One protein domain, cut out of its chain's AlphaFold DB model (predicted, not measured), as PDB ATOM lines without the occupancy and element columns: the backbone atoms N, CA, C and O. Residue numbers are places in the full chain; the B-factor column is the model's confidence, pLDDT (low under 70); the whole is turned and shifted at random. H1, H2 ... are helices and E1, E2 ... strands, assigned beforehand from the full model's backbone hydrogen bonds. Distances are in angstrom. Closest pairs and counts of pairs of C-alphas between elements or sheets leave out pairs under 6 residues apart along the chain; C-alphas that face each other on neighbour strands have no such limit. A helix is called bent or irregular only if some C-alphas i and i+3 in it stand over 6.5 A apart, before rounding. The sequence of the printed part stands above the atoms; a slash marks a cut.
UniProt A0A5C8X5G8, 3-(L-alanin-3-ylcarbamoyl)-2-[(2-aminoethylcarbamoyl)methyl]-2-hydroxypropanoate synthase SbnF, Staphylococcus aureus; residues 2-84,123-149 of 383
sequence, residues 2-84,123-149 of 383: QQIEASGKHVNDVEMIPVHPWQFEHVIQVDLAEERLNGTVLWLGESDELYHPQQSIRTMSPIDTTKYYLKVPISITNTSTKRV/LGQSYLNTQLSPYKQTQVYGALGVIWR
ATOM      1  N   GLN A   2     -15.690  -4.837  24.639       85.69
ATOM      2  CA  GLN A   2     -16.119  -5.791  25.681       85.69
ATOM      3  C   GLN A   2     -15.132  -6.948  25.933       85.69
ATOM      4  O   GLN A   2     -14.832  -7.256  27.077       85.69
ATOM      5  N   GLN A   3     -14.581  -7.562  24.880       86.38
ATOM      6  CA  GLN A   3     -13.584  -8.634  25.027       86.38
ATOM      7  C   GLN A   3     -12.253  -8.160  25.637       86.38
ATOM      8  O   GLN A   3     -11.636  -8.897  26.398       86.38
ATOM      9  N   ILE A   4     -11.818  -6.934  25.325       89.81
ATOM     10  CA  ILE A   4     -10.590  -6.344  25.883       89.81
ATOM     11  C   ILE A   4     -10.798  -6.089  27.379       89.81
ATOM     12  O   ILE A   4      -9.994  -6.526  28.198       89.81
ATOM     13  N   GLU A   5     -11.925  -5.486  27.747       89.44
ATOM     14  CA  GLU A   5     -12.277  -5.233  29.149       89.44
ATOM     15  C   GLU A   5     -12.464  -6.537  29.936       89.44
ATOM     16  O   GLU A   5     -11.990  -6.650  31.064       89.44
ATOM     17  N   ALA A   6     -13.065  -7.565  29.323       88.19
ATOM     18  CA  ALA A   6     -13.198  -8.895  29.922       88.19
ATOM     19  C   ALA A   6     -11.844  -9.583  30.185       88.19
ATOM     20  O   ALA A   6     -11.758 -10.440  31.062       88.19
ATOM     21  N   SER A   7     -10.787  -9.197  29.462       85.38
ATOM     22  CA  SER A   7      -9.413  -9.657  29.708       85.38
ATOM     23  C   SER A   7      -8.680  -8.866  30.803       85.38
ATOM     24  O   SER A   7      -7.521  -9.152  31.095       85.38
ATOM     25  N   GLY A   8      -9.338  -7.874  31.417       89.50
ATOM     26  CA  GLY A   8      -8.751  -7.018  32.450       89.50
ATOM     27  C   GLY A   8      -7.845  -5.907  31.911       89.50
ATOM     28  O   GLY A   8      -7.059  -5.354  32.678       89.50
ATOM     29  N   LYS A   9      -7.934  -5.585  30.613       89.19
ATOM     30  CA  LYS A   9      -7.173  -4.507  29.959       89.19
ATOM     31  C   LYS A   9      -8.069  -3.339  29.565       89.19
ATOM     32  O   LYS A   9      -9.264  -3.526  29.334       89.19
ATOM     33  N   HIS A  10      -7.491  -2.149  29.412       90.38
ATOM     34  CA  HIS A  10      -8.186  -1.020  28.799       90.38
ATOM     35  C   HIS A  10      -7.920  -0.955  27.294       90.38
ATOM     36  O   HIS A  10      -6.869  -1.364  26.808       90.38
ATOM     37  N   VAL A  11      -8.879  -0.407  26.545       88.75
ATOM     38  CA  VAL A  11      -8.770  -0.247  25.082       88.75
ATOM     39  C   VAL A  11      -7.568   0.614  24.689       88.75
ATOM     40  O   VAL A  11      -6.940   0.341  23.677       88.75
ATOM     41  N   ASN A  12      -7.212   1.600  25.514       90.38
ATOM     42  CA  ASN A  12      -6.065   2.479  25.271       90.38
ATOM     43  C   ASN A  12      -4.704   1.801  25.528       90.38
ATOM     44  O   ASN A  12      -3.677   2.385  25.203       90.38
ATOM     45  N   ASP A  13      -4.695   0.593  26.104       89.44
ATOM     46  CA  ASP A  13      -3.475  -0.169  26.399       89.44
ATOM     47  C   ASP A  13      -3.179  -1.231  25.326       89.44
ATOM     48  O   ASP A  13      -2.271  -2.051  25.491       89.44
ATOM     49  N   VAL A  14      -3.983  -1.287  24.258       90.69
ATOM     50  CA  VAL A  14      -3.869  -2.303  23.211       90.69
ATOM     51  C   VAL A  14      -3.873  -1.681  21.824       90.69
ATOM     52  O   VAL A  14      -4.617  -0.748  21.539       90.69
ATOM     53  N   GLU A  15      -3.080  -2.273  20.939       92.25
ATOM     54  CA  GLU A  15      -3.098  -1.995  19.506       92.25
ATOM     55  C   GLU A  15      -3.829  -3.127  18.777       92.25
ATOM     56  O   GLU A  15      -3.699  -4.301  19.143       92.25
ATOM     57  N   MET A  16      -4.609  -2.788  17.748       92.62
ATOM     58  CA  MET A  16      -5.375  -3.761  16.964       92.62
ATOM     59  C   MET A  16      -4.688  -4.032  15.630       92.62
ATOM     60  O   MET A  16      -4.634  -3.163  14.767       92.62
ATOM     61  N   ILE A  17      -4.228  -5.268  15.438       95.31
ATOM     62  CA  ILE A  17      -3.555  -5.691  14.209       95.31
ATOM     63  C   ILE A  17      -4.424  -6.743  13.504       95.31
ATOM     64  O   ILE A  17      -4.645  -7.812  14.081       95.31
ATOM     65  N   PRO A  18      -4.913  -6.495  12.272       96.31
ATOM     66  CA  PRO A  18      -5.536  -7.533  11.464       96.31
ATOM     67  C   PRO A  18      -4.488  -8.570  11.043       96.31
ATOM     68  O   PRO A  18      -3.350  -8.240  10.711       96.31
ATOM     69  N   VAL A  19      -4.880  -9.841  11.036       97.06
ATOM     70  CA  VAL A  19      -3.989 -10.965  10.728       97.06
ATOM     71  C   VAL A  19      -4.637 -11.829   9.657       97.06
ATOM     72  O   VAL A  19      -5.823 -12.135   9.740       97.06
ATOM     73  N   HIS A  20      -3.859 -12.257   8.660       97.69
ATOM     74  CA  HIS A  20      -4.340 -13.234   7.684       97.69
ATOM     75  C   HIS A  20      -4.781 -14.528   8.404       97.69
ATOM     76  O   HIS A  20      -3.992 -15.046   9.198       97.69
ATOM     77  N   PRO A  21      -5.949 -15.131   8.105       96.12
ATOM     78  CA  PRO A  21      -6.438 -16.318   8.822       96.12
ATOM     79  C   PRO A  21      -5.427 -17.474   8.860       96.12
ATOM     80  O   PRO A  21      -5.092 -17.977   9.928       96.12
ATOM     81  N   TRP A  22      -4.816 -17.801   7.714       97.00
ATOM     82  CA  TRP A  22      -3.737 -18.798   7.651       97.00
ATOM     83  C   TRP A  22      -2.556 -18.465   8.579       97.00
ATOM     84  O   TRP A  22      -2.052 -19.348   9.270       97.00
ATOM     85  N   GLN A  23      -2.131 -17.196   8.626       97.19
ATOM     86  CA  GLN A  23      -1.038 -16.744   9.490       97.19
ATOM     87  C   GLN A  23      -1.424 -16.880  10.962       97.19
ATOM     88  O   GLN A  23      -0.604 -17.292  11.782       97.19
ATOM     89  N   PHE A  24      -2.676 -16.564  11.297       96.00
ATOM     90  CA  PHE A  24      -3.183 -16.725  12.647       96.00
ATOM     91  C   PHE A  24      -3.119 -18.190  13.085       96.00
ATOM     92  O   PHE A  24      -2.446 -18.500  14.065       96.00
ATOM     93  N   GLU A  25      -3.749 -19.088  12.329       95.56
ATOM     94  CA  GLU A  25      -3.857 -20.516  12.649       95.56
ATOM     95  C   GLU A  25      -2.503 -21.232  12.721       95.56
ATOM     96  O   GLU A  25      -2.284 -22.039  13.621       95.56
ATOM     97  N   HIS A  26      -1.588 -20.937  11.794       94.94
ATOM     98  CA  HIS A  26      -0.362 -21.726  11.625       94.94
ATOM     99  C   HIS A  26       0.865 -21.112  12.301       94.94
ATOM    100  O   HIS A  26       1.833 -21.825  12.549       94.94
ATOM    101  N   VAL A  27       0.845 -19.805  12.579       94.81
ATOM    102  CA  VAL A  27       2.004 -19.083  13.123       94.81
ATOM    103  C   VAL A  27       1.648 -18.424  14.441       94.81
ATOM    104  O   VAL A  27       2.224 -18.770  15.464       94.81
ATOM    105  N   ILE A  28       0.669 -17.517  14.466       94.44
ATOM    106  CA  ILE A  28       0.372 -16.737  15.679       94.44
ATOM    107  C   ILE A  28      -0.135 -17.632  16.814       94.44
ATOM    108  O   ILE A  28       0.274 -17.459  17.959       94.44
ATOM    109  N   GLN A  29      -0.996 -18.609  16.523       93.31
ATOM    110  CA  GLN A  29      -1.501 -19.519  17.551       93.31
ATOM    111  C   GLN A  29      -0.409 -20.395  18.173       93.31
ATOM    112  O   GLN A  29      -0.555 -20.772  19.335       93.31
ATOM    113  N   VAL A  30       0.650 -20.703  17.420       92.62
ATOM    114  CA  VAL A  30       1.724 -21.616  17.825       92.62
ATOM    115  C   VAL A  30       2.887 -20.838  18.438       92.62
ATOM    116  O   VAL A  30       3.227 -21.037  19.602       92.62
ATOM    117  N   ASP A  31       3.457 -19.902  17.683       92.69
ATOM    118  CA  ASP A  31       4.694 -19.202  18.036       92.69
ATOM    119  C   ASP A  31       4.479 -18.112  19.096       92.69
ATOM    120  O   ASP A  31       5.408 -17.776  19.832       92.69
ATOM    121  N   LEU A  32       3.250 -17.584  19.208       92.62
ATOM    122  CA  LEU A  32       2.849 -16.611  20.232       92.62
ATOM    123  C   LEU A  32       1.890 -17.211  21.280       92.62
ATOM    124  O   LEU A  32       1.121 -16.489  21.918       92.62
ATOM    125  N   ALA A  33       1.908 -18.535  21.476       93.00
ATOM    126  CA  ALA A  33       1.034 -19.210  22.441       93.00
ATOM    127  C   ALA A  33       1.231 -18.703  23.885       93.00
ATOM    128  O   ALA A  33       0.253 -18.477  24.597       93.00
ATOM    129  N   GLU A  34       2.476 -18.480  24.317       91.94
ATOM    130  CA  GLU A  34       2.788 -17.960  25.659       91.94
ATOM    131  C   GLU A  34       2.279 -16.526  25.845       91.94
ATOM    132  O   GLU A  34       1.684 -16.199  26.870       91.94
ATOM    133  N   GLU A  35       2.462 -15.684  24.829       91.75
ATOM    134  CA  GLU A  35       1.986 -14.305  24.777       91.75
ATOM    135  C   GLU A  35       0.459 -14.241  24.781       91.75
ATOM    136  O   GLU A  35      -0.124 -13.301  25.315       91.75
ATOM    137  N   ARG A  36      -0.212 -15.255  24.229       90.62
ATOM    138  CA  ARG A  36      -1.665 -15.399  24.347       90.62
ATOM    139  C   ARG A  36      -2.090 -15.824  25.748       90.62
ATOM    140  O   ARG A  36      -3.026 -15.251  26.295       90.62
ATOM    141  N   LEU A  37      -1.394 -16.792  26.349       90.56
ATOM    142  CA  LEU A  37      -1.698 -17.284  27.698       90.56
ATOM    143  C   LEU A  37      -1.473 -16.219  28.780       90.56
ATOM    144  O   LEU A  37      -2.231 -16.163  29.743       90.56
ATOM    145  N   ASN A  38      -0.461 -15.363  28.620       89.50
ATOM    146  CA  ASN A  38      -0.168 -14.277  29.559       89.50
ATOM    147  C   ASN A  38      -0.936 -12.971  29.261       89.50
ATOM    148  O   ASN A  38      -0.743 -11.972  29.953       89.50
ATOM    149  N   GLY A  39      -1.793 -12.967  28.235       87.62
ATOM    150  CA  GLY A  39      -2.630 -11.830  27.856       87.62
ATOM    151  C   GLY A  39      -1.910 -10.715  27.091       87.62
ATOM    152  O   GLY A  39      -2.522  -9.682  26.834       87.62
ATOM    153  N   THR A  40      -0.639 -10.872  26.709       89.44
ATOM    154  CA  THR A  40       0.075  -9.907  25.846       89.44
ATOM    155  C   THR A  40      -0.569  -9.812  24.463       89.44
ATOM    156  O   THR A  40      -0.716  -8.711  23.942       89.44
ATOM    157  N   VAL A  41      -0.995 -10.945  23.898       92.19
ATOM    158  CA  VAL A  41      -1.702 -11.035  22.615       92.19
ATOM    159  C   VAL A  41      -3.120 -11.533  22.864       92.19
ATOM    160  O   VAL A  41      -3.323 -12.624  23.393       92.19
ATOM    161  N   LEU A  42      -4.117 -10.748  22.461       92.12
ATOM    162  CA  LEU A  42      -5.529 -11.087  22.630       92.12
ATOM    163  C   LEU A  42      -6.154 -11.436  21.279       92.12
ATOM    164  O   LEU A  42      -5.956 -10.730  20.295       92.12
ATOM    165  N   TRP A  43      -6.933 -12.517  21.240       92.12
ATOM    166  CA  TRP A  43      -7.774 -12.827  20.086       92.12
ATOM    167  C   TRP A  43      -9.104 -12.085  20.212       92.12
ATOM    168  O   TRP A  43      -9.827 -12.305  21.183       92.12
ATOM    169  N   LEU A  44      -9.407 -11.223  19.238       92.50
ATOM    170  CA  LEU A  44     -10.625 -10.403  19.230       92.50
ATOM    171  C   LEU A  44     -11.741 -10.966  18.329       92.50
ATOM    172  O   LEU A  44     -12.882 -10.515  18.389       92.50
ATOM    173  N   GLY A  45     -11.445 -11.981  17.518       92.50
ATOM    174  CA  GLY A  45     -12.390 -12.530  16.550       92.50
ATOM    175  C   GLY A  45     -12.058 -12.144  15.113       92.50
ATOM    176  O   GLY A  45     -10.983 -11.622  14.814       92.50
ATOM    177  N   GLU A  46     -12.995 -12.449  14.226       93.88
ATOM    178  CA  GLU A  46     -12.894 -12.190  12.792       93.88
ATOM    179  C   GLU A  46     -13.476 -10.816  12.448       93.88
ATOM    180  O   GLU A  46     -14.341 -10.297  13.156       93.88
ATOM    181  N   SER A  47     -12.985 -10.208  11.368       91.81
ATOM    182  CA  SER A  47     -13.547  -8.961  10.856       91.81
ATOM    183  C   SER A  47     -14.883  -9.213  10.158       91.81
ATOM    184  O   SER A  47     -14.985 -10.126   9.344       91.81
ATOM    185  N   ASP A  48     -15.864  -8.336  10.376       92.31
ATOM    186  CA  ASP A  48     -17.099  -8.313   9.571       92.31
ATOM    187  C   ASP A  48     -16.829  -7.876   8.118       92.31
ATOM    188  O   ASP A  48     -17.610  -8.133   7.201       92.31
ATOM    189  N   GLU A  49     -15.706  -7.189   7.897       93.75
ATOM    190  CA  GLU A  49     -15.235  -6.814   6.573       93.75
ATOM    191  C   GLU A  49     -14.695  -8.019   5.808       93.75
ATOM    192  O   GLU A  49     -13.865  -8.784   6.304       93.75
ATOM    193  N   LEU A  50     -15.142  -8.141   4.559       95.62
ATOM    194  CA  LEU A  50     -14.722  -9.194   3.651       95.62
ATOM    195  C   LEU A  50     -13.649  -8.688   2.696       95.62
ATOM    196  O   LEU A  50     -13.718  -7.566   2.183       95.62
ATOM    197  N   TYR A  51     -12.691  -9.569   2.425       97.31
ATOM    198  CA  TYR A  51     -11.543  -9.269   1.593       97.31
ATOM    199  C   TYR A  51     -11.253 -10.373   0.570       97.31
ATOM    200  O   TYR A  51     -11.427 -11.559   0.846       97.31
ATOM    201  N   HIS A  52     -10.716  -9.981  -0.585       97.12
ATOM    202  CA  HIS A  52     -10.173 -10.870  -1.609       97.12
ATOM    203  C   HIS A  52      -8.645 -10.747  -1.691       97.12
ATOM    204  O   HIS A  52      -8.129  -9.628  -1.743       97.12
ATOM    205  N   PRO A  53      -7.891 -11.858  -1.737       97.19
ATOM    206  CA  PRO A  53      -6.449 -11.789  -1.932       97.19
ATOM    207  C   PRO A  53      -6.116 -11.295  -3.347       97.19
ATOM    208  O   PRO A  53      -6.691 -11.755  -4.334       97.19
ATOM    209  N   GLN A  54      -5.164 -10.369  -3.453       96.88
ATOM    210  CA  GLN A  54      -4.575  -9.953  -4.730       96.88
ATOM    211  C   GLN A  54      -3.517 -10.960  -5.213       96.88
ATOM    212  O   GLN A  54      -3.207 -11.938  -4.535       96.88
ATOM    213  N   GLN A  55      -2.889 -10.692  -6.365       95.62
ATOM    214  CA  GLN A  55      -1.809 -11.523  -6.927       95.62
ATOM    215  C   GLN A  55      -0.621 -11.733  -5.968       95.62
ATOM    216  O   GLN A  55       0.062 -12.752  -6.043       95.62
ATOM    217  N   SER A  56      -0.385 -10.807  -5.031       94.25
ATOM    218  CA  SER A  56       0.644 -10.956  -3.992       94.25
ATOM    219  C   SER A  56       0.282 -11.985  -2.911       94.25
ATOM    220  O   SER A  56       1.120 -12.268  -2.051       94.25
ATOM    221  N   ILE A  57      -0.954 -12.512  -2.926       96.12
ATOM    222  CA  ILE A  57      -1.611 -13.381  -1.932       96.12
ATOM    223  C   ILE A  57      -1.890 -12.659  -0.608       96.12
ATOM    224  O   ILE A  57      -2.953 -12.808  -0.020       96.12
ATOM    225  N   ARG A  58      -0.933 -11.852  -0.154       96.31
ATOM    226  CA  ARG A  58      -0.896 -11.231   1.171       96.31
ATOM    227  C   ARG A  58      -1.389  -9.785   1.223       96.31
ATOM    228  O   ARG A  58      -1.372  -9.173   2.286       96.31
ATOM    229  N   THR A  59      -1.744  -9.217   0.074       97.38
ATOM    230  CA  THR A  59      -2.455  -7.939  -0.009       97.38
ATOM    231  C   THR A  59      -3.929  -8.242  -0.210       97.38
ATOM    232  O   THR A  59      -4.313  -8.850  -1.207       97.38
ATOM    233  N   MET A  60      -4.742  -7.825   0.745       97.94
ATOM    234  CA  MET A  60      -6.163  -8.098   0.831       97.94
ATOM    235  C   MET A  60      -6.939  -6.886   0.310       97.94
ATOM    236  O   MET A  60      -6.799  -5.781   0.835       97.94
ATOM    237  N   SER A  61      -7.744  -7.095  -0.730       97.56
ATOM    238  CA  SER A  61      -8.653  -6.093  -1.293       97.56
ATOM    239  C   SER A  61      -9.991  -6.126  -0.582       97.56
ATOM    240  O   SER A  61     -10.616  -7.185  -0.606       97.56
ATOM    241  N   PRO A  62     -10.448  -5.027   0.034       97.44
ATOM    242  CA  PRO A  62     -11.781  -4.994   0.614       97.44
ATOM    243  C   PRO A  62     -12.833  -5.094  -0.495       97.44
ATOM    244  O   PRO A  62     -12.623  -4.589  -1.599       97.44
ATOM    245  N   ILE A  63     -13.973  -5.731  -0.201       96.31
ATOM    246  CA  ILE A  63     -15.144  -5.682  -1.097       96.31
ATOM    247  C   ILE A  63     -15.655  -4.238  -1.223       96.31
ATOM    248  O   ILE A  63     -16.048  -3.811  -2.305       96.31
ATOM    249  N   ASP A  64     -15.631  -3.490  -0.118       96.31
ATOM    250  CA  ASP A  64     -15.931  -2.061  -0.103       96.31
ATOM    251  C   ASP A  64     -14.722  -1.262  -0.606       96.31
ATOM    252  O   ASP A  64     -13.708  -1.121   0.082       96.31
ATOM    253  N   THR A  65     -14.830  -0.745  -1.827       94.94
ATOM    254  CA  THR A  65     -13.739  -0.065  -2.527       94.94
ATOM    255  C   THR A  65     -13.382   1.301  -1.949       94.94
ATOM    256  O   THR A  65     -12.346   1.840  -2.333       94.94
ATOM    257  N   THR A  66     -14.164   1.842  -1.005       95.38
ATOM    258  CA  THR A  66     -13.800   3.072  -0.279       95.38
ATOM    259  C   THR A  66     -12.803   2.818   0.855       95.38
ATOM    260  O   THR A  66     -12.408   3.746   1.566       95.38
ATOM    261  N   LYS A  67     -12.447   1.553   1.104       96.75
ATOM    262  CA  LYS A  67     -11.513   1.145   2.157       96.75
ATOM    263  C   LYS A  67     -10.135   0.840   1.591       96.75
ATOM    264  O   LYS A  67      -9.964   0.502   0.422       96.75
ATOM    265  N   TYR A  68      -9.146   0.929   2.470       97.44
ATOM    266  CA  TYR A  68      -7.746   0.648   2.182       97.44
ATOM    267  C   TYR A  68      -7.503  -0.845   1.939       97.44
ATOM    268  O   TYR A  68      -8.138  -1.711   2.543       97.44
ATOM    269  N   TYR A  69      -6.517  -1.151   1.101       98.19
ATOM    270  CA  TYR A  69      -5.941  -2.485   1.028       98.19
ATOM    271  C   TYR A  69      -5.180  -2.812   2.314       98.19
ATOM    272  O   TYR A  69      -4.475  -1.956   2.853       98.19
ATOM    273  N   LEU A  70      -5.249  -4.068   2.759       98.00
ATOM    274  CA  LEU A  70      -4.450  -4.559   3.884       98.00
ATOM    275  C   LEU A  70      -3.328  -5.454   3.379       98.00
ATOM    276  O   LEU A  70      -3.575  -6.557   2.897       98.00
ATOM    277  N   LYS A  71      -2.079  -5.018   3.510       98.12
ATOM    278  CA  LYS A  71      -0.919  -5.881   3.296       98.12
ATOM    279  C   LYS A  71      -0.509  -6.485   4.630       98.12
ATOM    280  O   LYS A  71      -0.057  -5.773   5.518       98.12
ATOM    281  N   VAL A  72      -0.652  -7.796   4.762       97.69
ATOM    282  CA  VAL A  72      -0.398  -8.537   6.006       97.69
ATOM    283  C   VAL A  72       0.703  -9.584   5.799       97.69
ATOM    284  O   VAL A  72       0.932 -10.020   4.671       97.69
ATOM    285  N   PRO A  73       1.444  -9.998   6.839       96.88
ATOM    286  CA  PRO A  73       2.368 -11.115   6.752       96.88
ATOM    287  C   PRO A  73       1.651 -12.431   6.461       96.88
ATOM    288  O   PRO A  73       0.578 -12.711   6.993       96.88
ATOM    289  N   ILE A  74       2.314 -13.275   5.679       96.31
ATOM    290  CA  ILE A  74       1.985 -14.689   5.558       96.31
ATOM    291  C   ILE A  74       3.298 -15.475   5.456       96.31
ATOM    292  O   ILE A  74       4.092 -15.271   4.539       96.31
ATOM    293  N   SER A  75       3.582 -16.350   6.419       94.31
ATOM    294  CA  SER A  75       4.858 -17.075   6.538       94.31
ATOM    295  C   SER A  75       4.986 -18.250   5.554       94.31
ATOM    296  O   SER A  75       5.495 -19.312   5.904       94.31
ATOM    297  N   ILE A  76       4.552 -18.061   4.306       94.19
ATOM    298  CA  ILE A  76       4.824 -18.965   3.184       94.19
ATOM    299  C   ILE A  76       6.062 -18.499   2.417       94.19
ATOM    300  O   ILE A  76       6.427 -17.317   2.430       94.19
ATOM    301  N   THR A  77       6.670 -19.421   1.680       91.12
ATOM    302  CA  THR A  77       7.697 -19.102   0.687       91.12
ATOM    303  C   THR A  77       7.045 -19.055  -0.687       91.12
ATOM    304  O   THR A  77       6.471 -20.046  -1.127       91.12
ATOM    305  N   ASN A  78       7.153 -17.921  -1.379       90.50
ATOM    306  CA  ASN A  78       6.695 -17.795  -2.763       90.50
ATOM    307  C   ASN A  78       7.791 -17.134  -3.606       90.50
ATOM    308  O   ASN A  78       8.322 -16.098  -3.209       90.50
ATOM    309  N   THR A  79       8.146 -17.725  -4.751       86.44
ATOM    310  CA  THR A  79       9.286 -17.307  -5.597       86.44
ATOM    311  C   THR A  79      10.638 -17.248  -4.844       86.44
ATOM    312  O   THR A  79      11.520 -16.459  -5.157       86.44
ATOM    313  N   SER A  80      10.812 -18.132  -3.852       80.81
ATOM    314  CA  SER A  80      12.011 -18.272  -2.994       80.81
ATOM    315  C   SER A  80      12.197 -17.243  -1.874       80.81
ATOM    316  O   SER A  80      13.152 -17.357  -1.112       80.81
ATOM    317  N   THR A  81      11.250 -16.322  -1.675       81.12
ATOM    318  CA  THR A  81      11.278 -15.369  -0.553       81.12
ATOM    319  C   THR A  81      10.120 -15.628   0.407       81.12
ATOM    320  O   THR A  81       8.986 -15.885  -0.020       81.12
ATOM    321  N   LYS A  82      10.393 -15.540   1.716       84.81
ATOM    322  CA  LYS A  82       9.351 -15.559   2.751       84.81
ATOM    323  C   LYS A  82       8.464 -14.327   2.616       84.81
ATOM    324  O   LYS A  82       8.957 -13.214   2.455       84.81
ATOM    325  N   ARG A  83       7.153 -14.497   2.747       88.88
ATOM    326  CA  ARG A  83       6.173 -13.408   2.612       88.88
ATOM    327  C   ARG A  83       5.828 -12.745   3.956       88.88
ATOM    328  O   ARG A  83       4.700 -12.301   4.177       88.88
ATOM    329  N   VAL A  84       6.850 -12.568   4.798       91.44
ATOM    330  CA  VAL A  84       6.833 -11.772   6.045       91.44
ATOM    331  C   VAL A  84       6.990 -10.270   5.765       91.44
ATOM    332  O   VAL A  84       7.438  -9.891   4.680       91.44
ATOM    333  N   LEU A 123      -0.296   3.855   6.593       96.62
ATOM    334  CA  LEU A 123      -0.192   3.421   7.984       96.62
ATOM    335  C   LEU A 123       0.456   2.043   8.039       96.62
ATOM    336  O   LEU A 123       0.106   1.156   7.264       96.62
ATOM    337  N   GLY A 124       1.370   1.850   8.984       95.69
ATOM    338  CA  GLY A 124       2.003   0.569   9.256       95.69
ATOM    339  C   GLY A 124       2.008   0.277  10.749       95.69
ATOM    340  O   GLY A 124       2.279   1.165  11.554       95.69
ATOM    341  N   GLN A 125       1.722  -0.967  11.123       95.62
ATOM    342  CA  GLN A 125       1.856  -1.446  12.497       95.62
ATOM    343  C   GLN A 125       2.599  -2.777  12.510       95.62
ATOM    344  O   GLN A 125       2.334  -3.656  11.693       95.62
ATOM    345  N   SER A 126       3.534  -2.938  13.443       94.44
ATOM    346  CA  SER A 126       4.295  -4.173  13.621       94.44
ATOM    347  C   SER A 126       4.348  -4.536  15.092       94.44
ATOM    348  O   SER A 126       4.591  -3.681  15.941       94.44
ATOM    349  N   TYR A 127       4.190  -5.821  15.396       92.50
ATOM    350  CA  TYR A 127       4.456  -6.324  16.734       92.50
ATOM    351  C   TYR A 127       5.960  -6.531  16.922       92.50
ATOM    352  O   TYR A 127       6.604  -7.243  16.147       92.50
ATOM    353  N   LEU A 128       6.513  -5.923  17.968       87.50
ATOM    354  CA  LEU A 128       7.889  -6.126  18.400       87.50
ATOM    355  C   LEU A 128       7.915  -6.257  19.921       87.50
ATOM    356  O   LEU A 128       7.469  -5.363  20.635       87.50
ATOM    357  N   ASN A 129       8.478  -7.355  20.420       87.25
ATOM    358  CA  ASN A 129       8.674  -7.562  21.849       87.25
ATOM    359  C   ASN A 129      10.151  -7.830  22.147       87.25
ATOM    360  O   ASN A 129      10.668  -8.928  21.939       87.25
ATOM    361  N   THR A 130      10.825  -6.798  22.651       85.56
ATOM    362  CA  THR A 130      12.260  -6.815  22.963       85.56
ATOM    363  C   THR A 130      12.604  -7.617  24.218       85.56
ATOM    364  O   THR A 130      13.778  -7.890  24.451       85.56
ATOM    365  N   GLN A 131      11.602  -8.024  25.006       87.06
ATOM    366  CA  GLN A 131      11.785  -8.852  26.203       87.06
ATOM    367  C   GLN A 131      11.831 -10.353  25.885       87.06
ATOM    368  O   GLN A 131      12.172 -11.156  26.751       87.06
ATOM    369  N   LEU A 132      11.490 -10.753  24.655       87.19
ATOM    370  CA  LEU A 132      11.589 -12.148  24.229       87.19
ATOM    371  C   LEU A 132      13.049 -12.587  24.105       87.19
ATOM    372  O   LEU A 132      13.943 -11.774  23.862       87.19
ATOM    373  N   SER A 133      13.294 -13.896  24.201       89.56
ATOM    374  CA  SER A 133      14.623 -14.443  23.920       89.56
ATOM    375  C   SER A 133      15.046 -14.134  22.471       89.56
ATOM    376  O   SER A 133      14.187 -14.085  21.586       89.56
ATOM    377  N   PRO A 134      16.351 -13.978  22.173       88.69
ATOM    378  CA  PRO A 134      16.816 -13.689  20.810       88.69
ATOM    379  C   PRO A 134      16.336 -14.703  19.757       88.69
ATOM    380  O   PRO A 134      16.024 -14.338  18.622       88.69
ATOM    381  N   TYR A 135      16.229 -15.976  20.150       88.25
ATOM    382  CA  TYR A 135      15.667 -17.034  19.311       88.25
ATOM    383  C   TYR A 135      14.210 -16.736  18.938       88.25
ATOM    384  O   TYR A 135      13.864 -16.727  17.757       88.25
ATOM    385  N   LYS A 136      13.375 -16.419  19.934       88.69
ATOM    386  CA  LYS A 136      11.951 -16.159  19.715       88.69
ATOM    387  C   LYS A 136      11.726 -14.860  18.943       88.69
ATOM    388  O   LYS A 136      10.911 -14.847  18.030       88.69
ATOM    389  N   GLN A 137      12.515 -13.813  19.211       88.56
ATOM    390  CA  GLN A 137      12.501 -12.583  18.406       88.56
ATOM    391  C   GLN A 137      12.763 -12.874  16.923       88.56
ATOM    392  O   GLN A 137      12.064 -12.343  16.069       88.56
ATOM    393  N   THR A 138      13.728 -13.747  16.617       86.38
ATOM    394  CA  THR A 138      14.041 -14.150  15.236       86.38
ATOM    395  C   THR A 138      12.901 -14.956  14.607       86.38
ATOM    396  O   THR A 138      12.582 -14.755  13.438       86.38
ATOM    397  N   GLN A 139      12.276 -15.851  15.375       87.31
ATOM    398  CA  GLN A 139      11.171 -16.693  14.914       87.31
ATOM    399  C   GLN A 139       9.943 -15.867  14.507       87.31
ATOM    400  O   GLN A 139       9.377 -16.108  13.443       87.31
ATOM    401  N   VAL A 140       9.566 -14.866  15.310       90.44
ATOM    402  CA  VAL A 140       8.379 -14.030  15.052       90.44
ATOM    403  C   VAL A 140       8.689 -12.747  14.273       90.44
ATOM    404  O   VAL A 140       7.793 -11.932  14.043       90.44
ATOM    405  N   TYR A 141       9.940 -12.553  13.842       90.56
ATOM    406  CA  TYR A 141      10.364 -11.350  13.130       90.56
ATOM    407  C   TYR A 141       9.580 -11.174  11.825       90.56
ATOM    408  O   TYR A 141       9.708 -11.952  10.877       90.56
ATOM    409  N   GLY A 142       8.756 -10.128  11.789       92.00
ATOM    410  CA  GLY A 142       7.895  -9.805  10.656       92.00
ATOM    411  C   GLY A 142       6.721 -10.757  10.428       92.00
ATOM    412  O   GLY A 142       6.094 -10.716   9.367       92.00
ATOM    413  N   ALA A 143       6.419 -11.615  11.406       94.81
ATOM    414  CA  ALA A 143       5.293 -12.543  11.363       94.81
ATOM    415  C   ALA A 143       3.960 -11.896  11.777       94.81
ATOM    416  O   ALA A 143       2.905 -12.431  11.436       94.81
ATOM    417  N   LEU A 144       3.991 -10.765  12.490       95.50
ATOM    418  CA  LEU A 144       2.806 -10.051  12.959       95.50
ATOM    419  C   LEU A 144       2.944  -8.547  12.703       95.50
ATOM    420  O   LEU A 144       3.767  -7.866  13.313       95.50
ATOM    421  N   GLY A 145       2.117  -8.044  11.794       96.25
ATOM    422  CA  GLY A 145       2.088  -6.651  11.386       96.25
ATOM    423  C   GLY A 145       1.100  -6.436  10.249       96.25
ATOM    424  O   GLY A 145       0.398  -7.361   9.843       96.25
ATOM    425  N   VAL A 146       1.044  -5.218   9.739       97.69
ATOM    426  CA  VAL A 146       0.120  -4.799   8.687       97.69
ATOM    427  C   VAL A 146       0.598  -3.475   8.095       97.69
ATOM    428  O   VAL A 146       1.184  -2.646   8.792       97.69
ATOM    429  N   ILE A 147       0.331  -3.273   6.809       98.31
ATOM    430  CA  ILE A 147       0.410  -1.979   6.132       98.31
ATOM    431  C   ILE A 147      -0.949  -1.706   5.481       98.31
ATOM    432  O   ILE A 147      -1.442  -2.536   4.713       98.31
ATOM    433  N   TRP A 148      -1.536  -0.545   5.757       98.12
ATOM    434  CA  TRP A 148      -2.692  -0.026   5.033       98.12
ATOM    435  C   TRP A 148      -2.214   0.743   3.814       98.12
ATOM    436  O   TRP A 148      -1.408   1.670   3.923       98.12
ATOM    437  N   ARG A 149      -2.733   0.365   2.651       98.25
ATOM    438  CA  ARG A 149      -2.437   1.024   1.384       98.25
ATOM    439  C   ARG A 149      -3.697   1.617   0.788       98.25
ATOM    440  O   ARG A 149      -4.754   0.997   0.844       98.25
TER     441      ARG A 149
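This is residues 2 to 84 and 123 to 149 of the 383 residues of the protein "3-(L-alanin-3-ylcarbamoyl)-2-[(2-aminoethylcarbamoyl)methyl]-2-hydroxypropanoate synthase SbnF" of Staphylococcus aureus (UniProt A0A5C8X5G8). A twisted antiparallel sheet of five strands, E1 E2 E3 E7 E6, makes one part of the model, and from it E3 runs on into a small separate hairpin, E4 and E5, with H2 packing on E4. The other helices are short and lie away from the sheet, H1 and H4 being the elements farthest from the mean of the C-alphas, while the long link of residues 7 to 20 reaches to within 3 A of that mean. The printed part has 110 residues, with four named helices and seven named strands in the order H1 H2 H3 E1 E2 E3 E4 E5 E6 H4 E7; the class is mixed, helices and strands, with 54 residues, under half, in named elements. The whole is compact, with a radius of gyration of the C-alphas of 14.6 A and spans of 37 by 35 by 23 A.

H1, residues 2 to 6, begins at C-alpha 2 (-16.119, -5.791, 25.681). H2, residues 21 to 31, is 14.7 A long; it is neither bent nor irregular, but only just: C-alphas 25 and 28 are 6.4 A apart. H3 is residues 33 to 37. E1, residues 51 to 53, E2, residues 59 to 62, and E3, residues 69 to 71, form a meander, each strand the antiparallel neighbour of the one before. E4, residues 74 to 78, is 10.1 A long, beginning at C-alpha 74 (1.985, -14.689, 5.558), and E5 is residues 81 to 83. E6, residues 123 to 126, is 10.5 A long, and H4, residues 134 to 139, is 8.7 A. E7, residues 145 to 149, is 13.4 A long and ends at C-alpha 149 (-2.437, 1.024, 1.384).

In the sheet of five, E1 and E6 are edge strands. In the hairpin of E1 and E2, N 52 and O 61 are 2.8 A apart, within hydrogen-bond range; in that of E2 and E3, N 60 and O 70 are 2.8 A apart. Between the neighbour strands E3 and E7, N 71 and O 147 are within hydrogen-bond range at 2.8 A, and between the neighbour strands E7 and E6, N 146 and O 125 are within hydrogen-bond range at 2.8 A. H1, H2, H3 and H4 are not on this sheet, with 0 pairs of C-alphas within 10 A. E3 runs on into E4 at 79 degrees; in the hairpin of E4 and E5, N 83 and O 76 are 2.9 A apart. The closest C-alphas of H2 and E4, those of Gln 23 and Ile 74, are 5.4 A apart. H2 is close to but not clearly touching H3, with C-alphas 29 and 36 7.9 A apart, and likewise H4, with C-alphas 31 and 139 7.6 A apart. Each O i to N i+4 pair is within hydrogen-bond range in H1, H3 and H4, and 5 of 7 in H2.

The C-alphas farthest apart, those of Gly 8 and Thr 79, are 43.3 A apart. Residues 85 to 122 are not printed, and C-alphas 84 and 123 are 16.9 A apart across this cut. The links H1 to H2 and H3 to E1 are long. The mean pLDDT of the printed part is 92.7, and no printed residue is under 70.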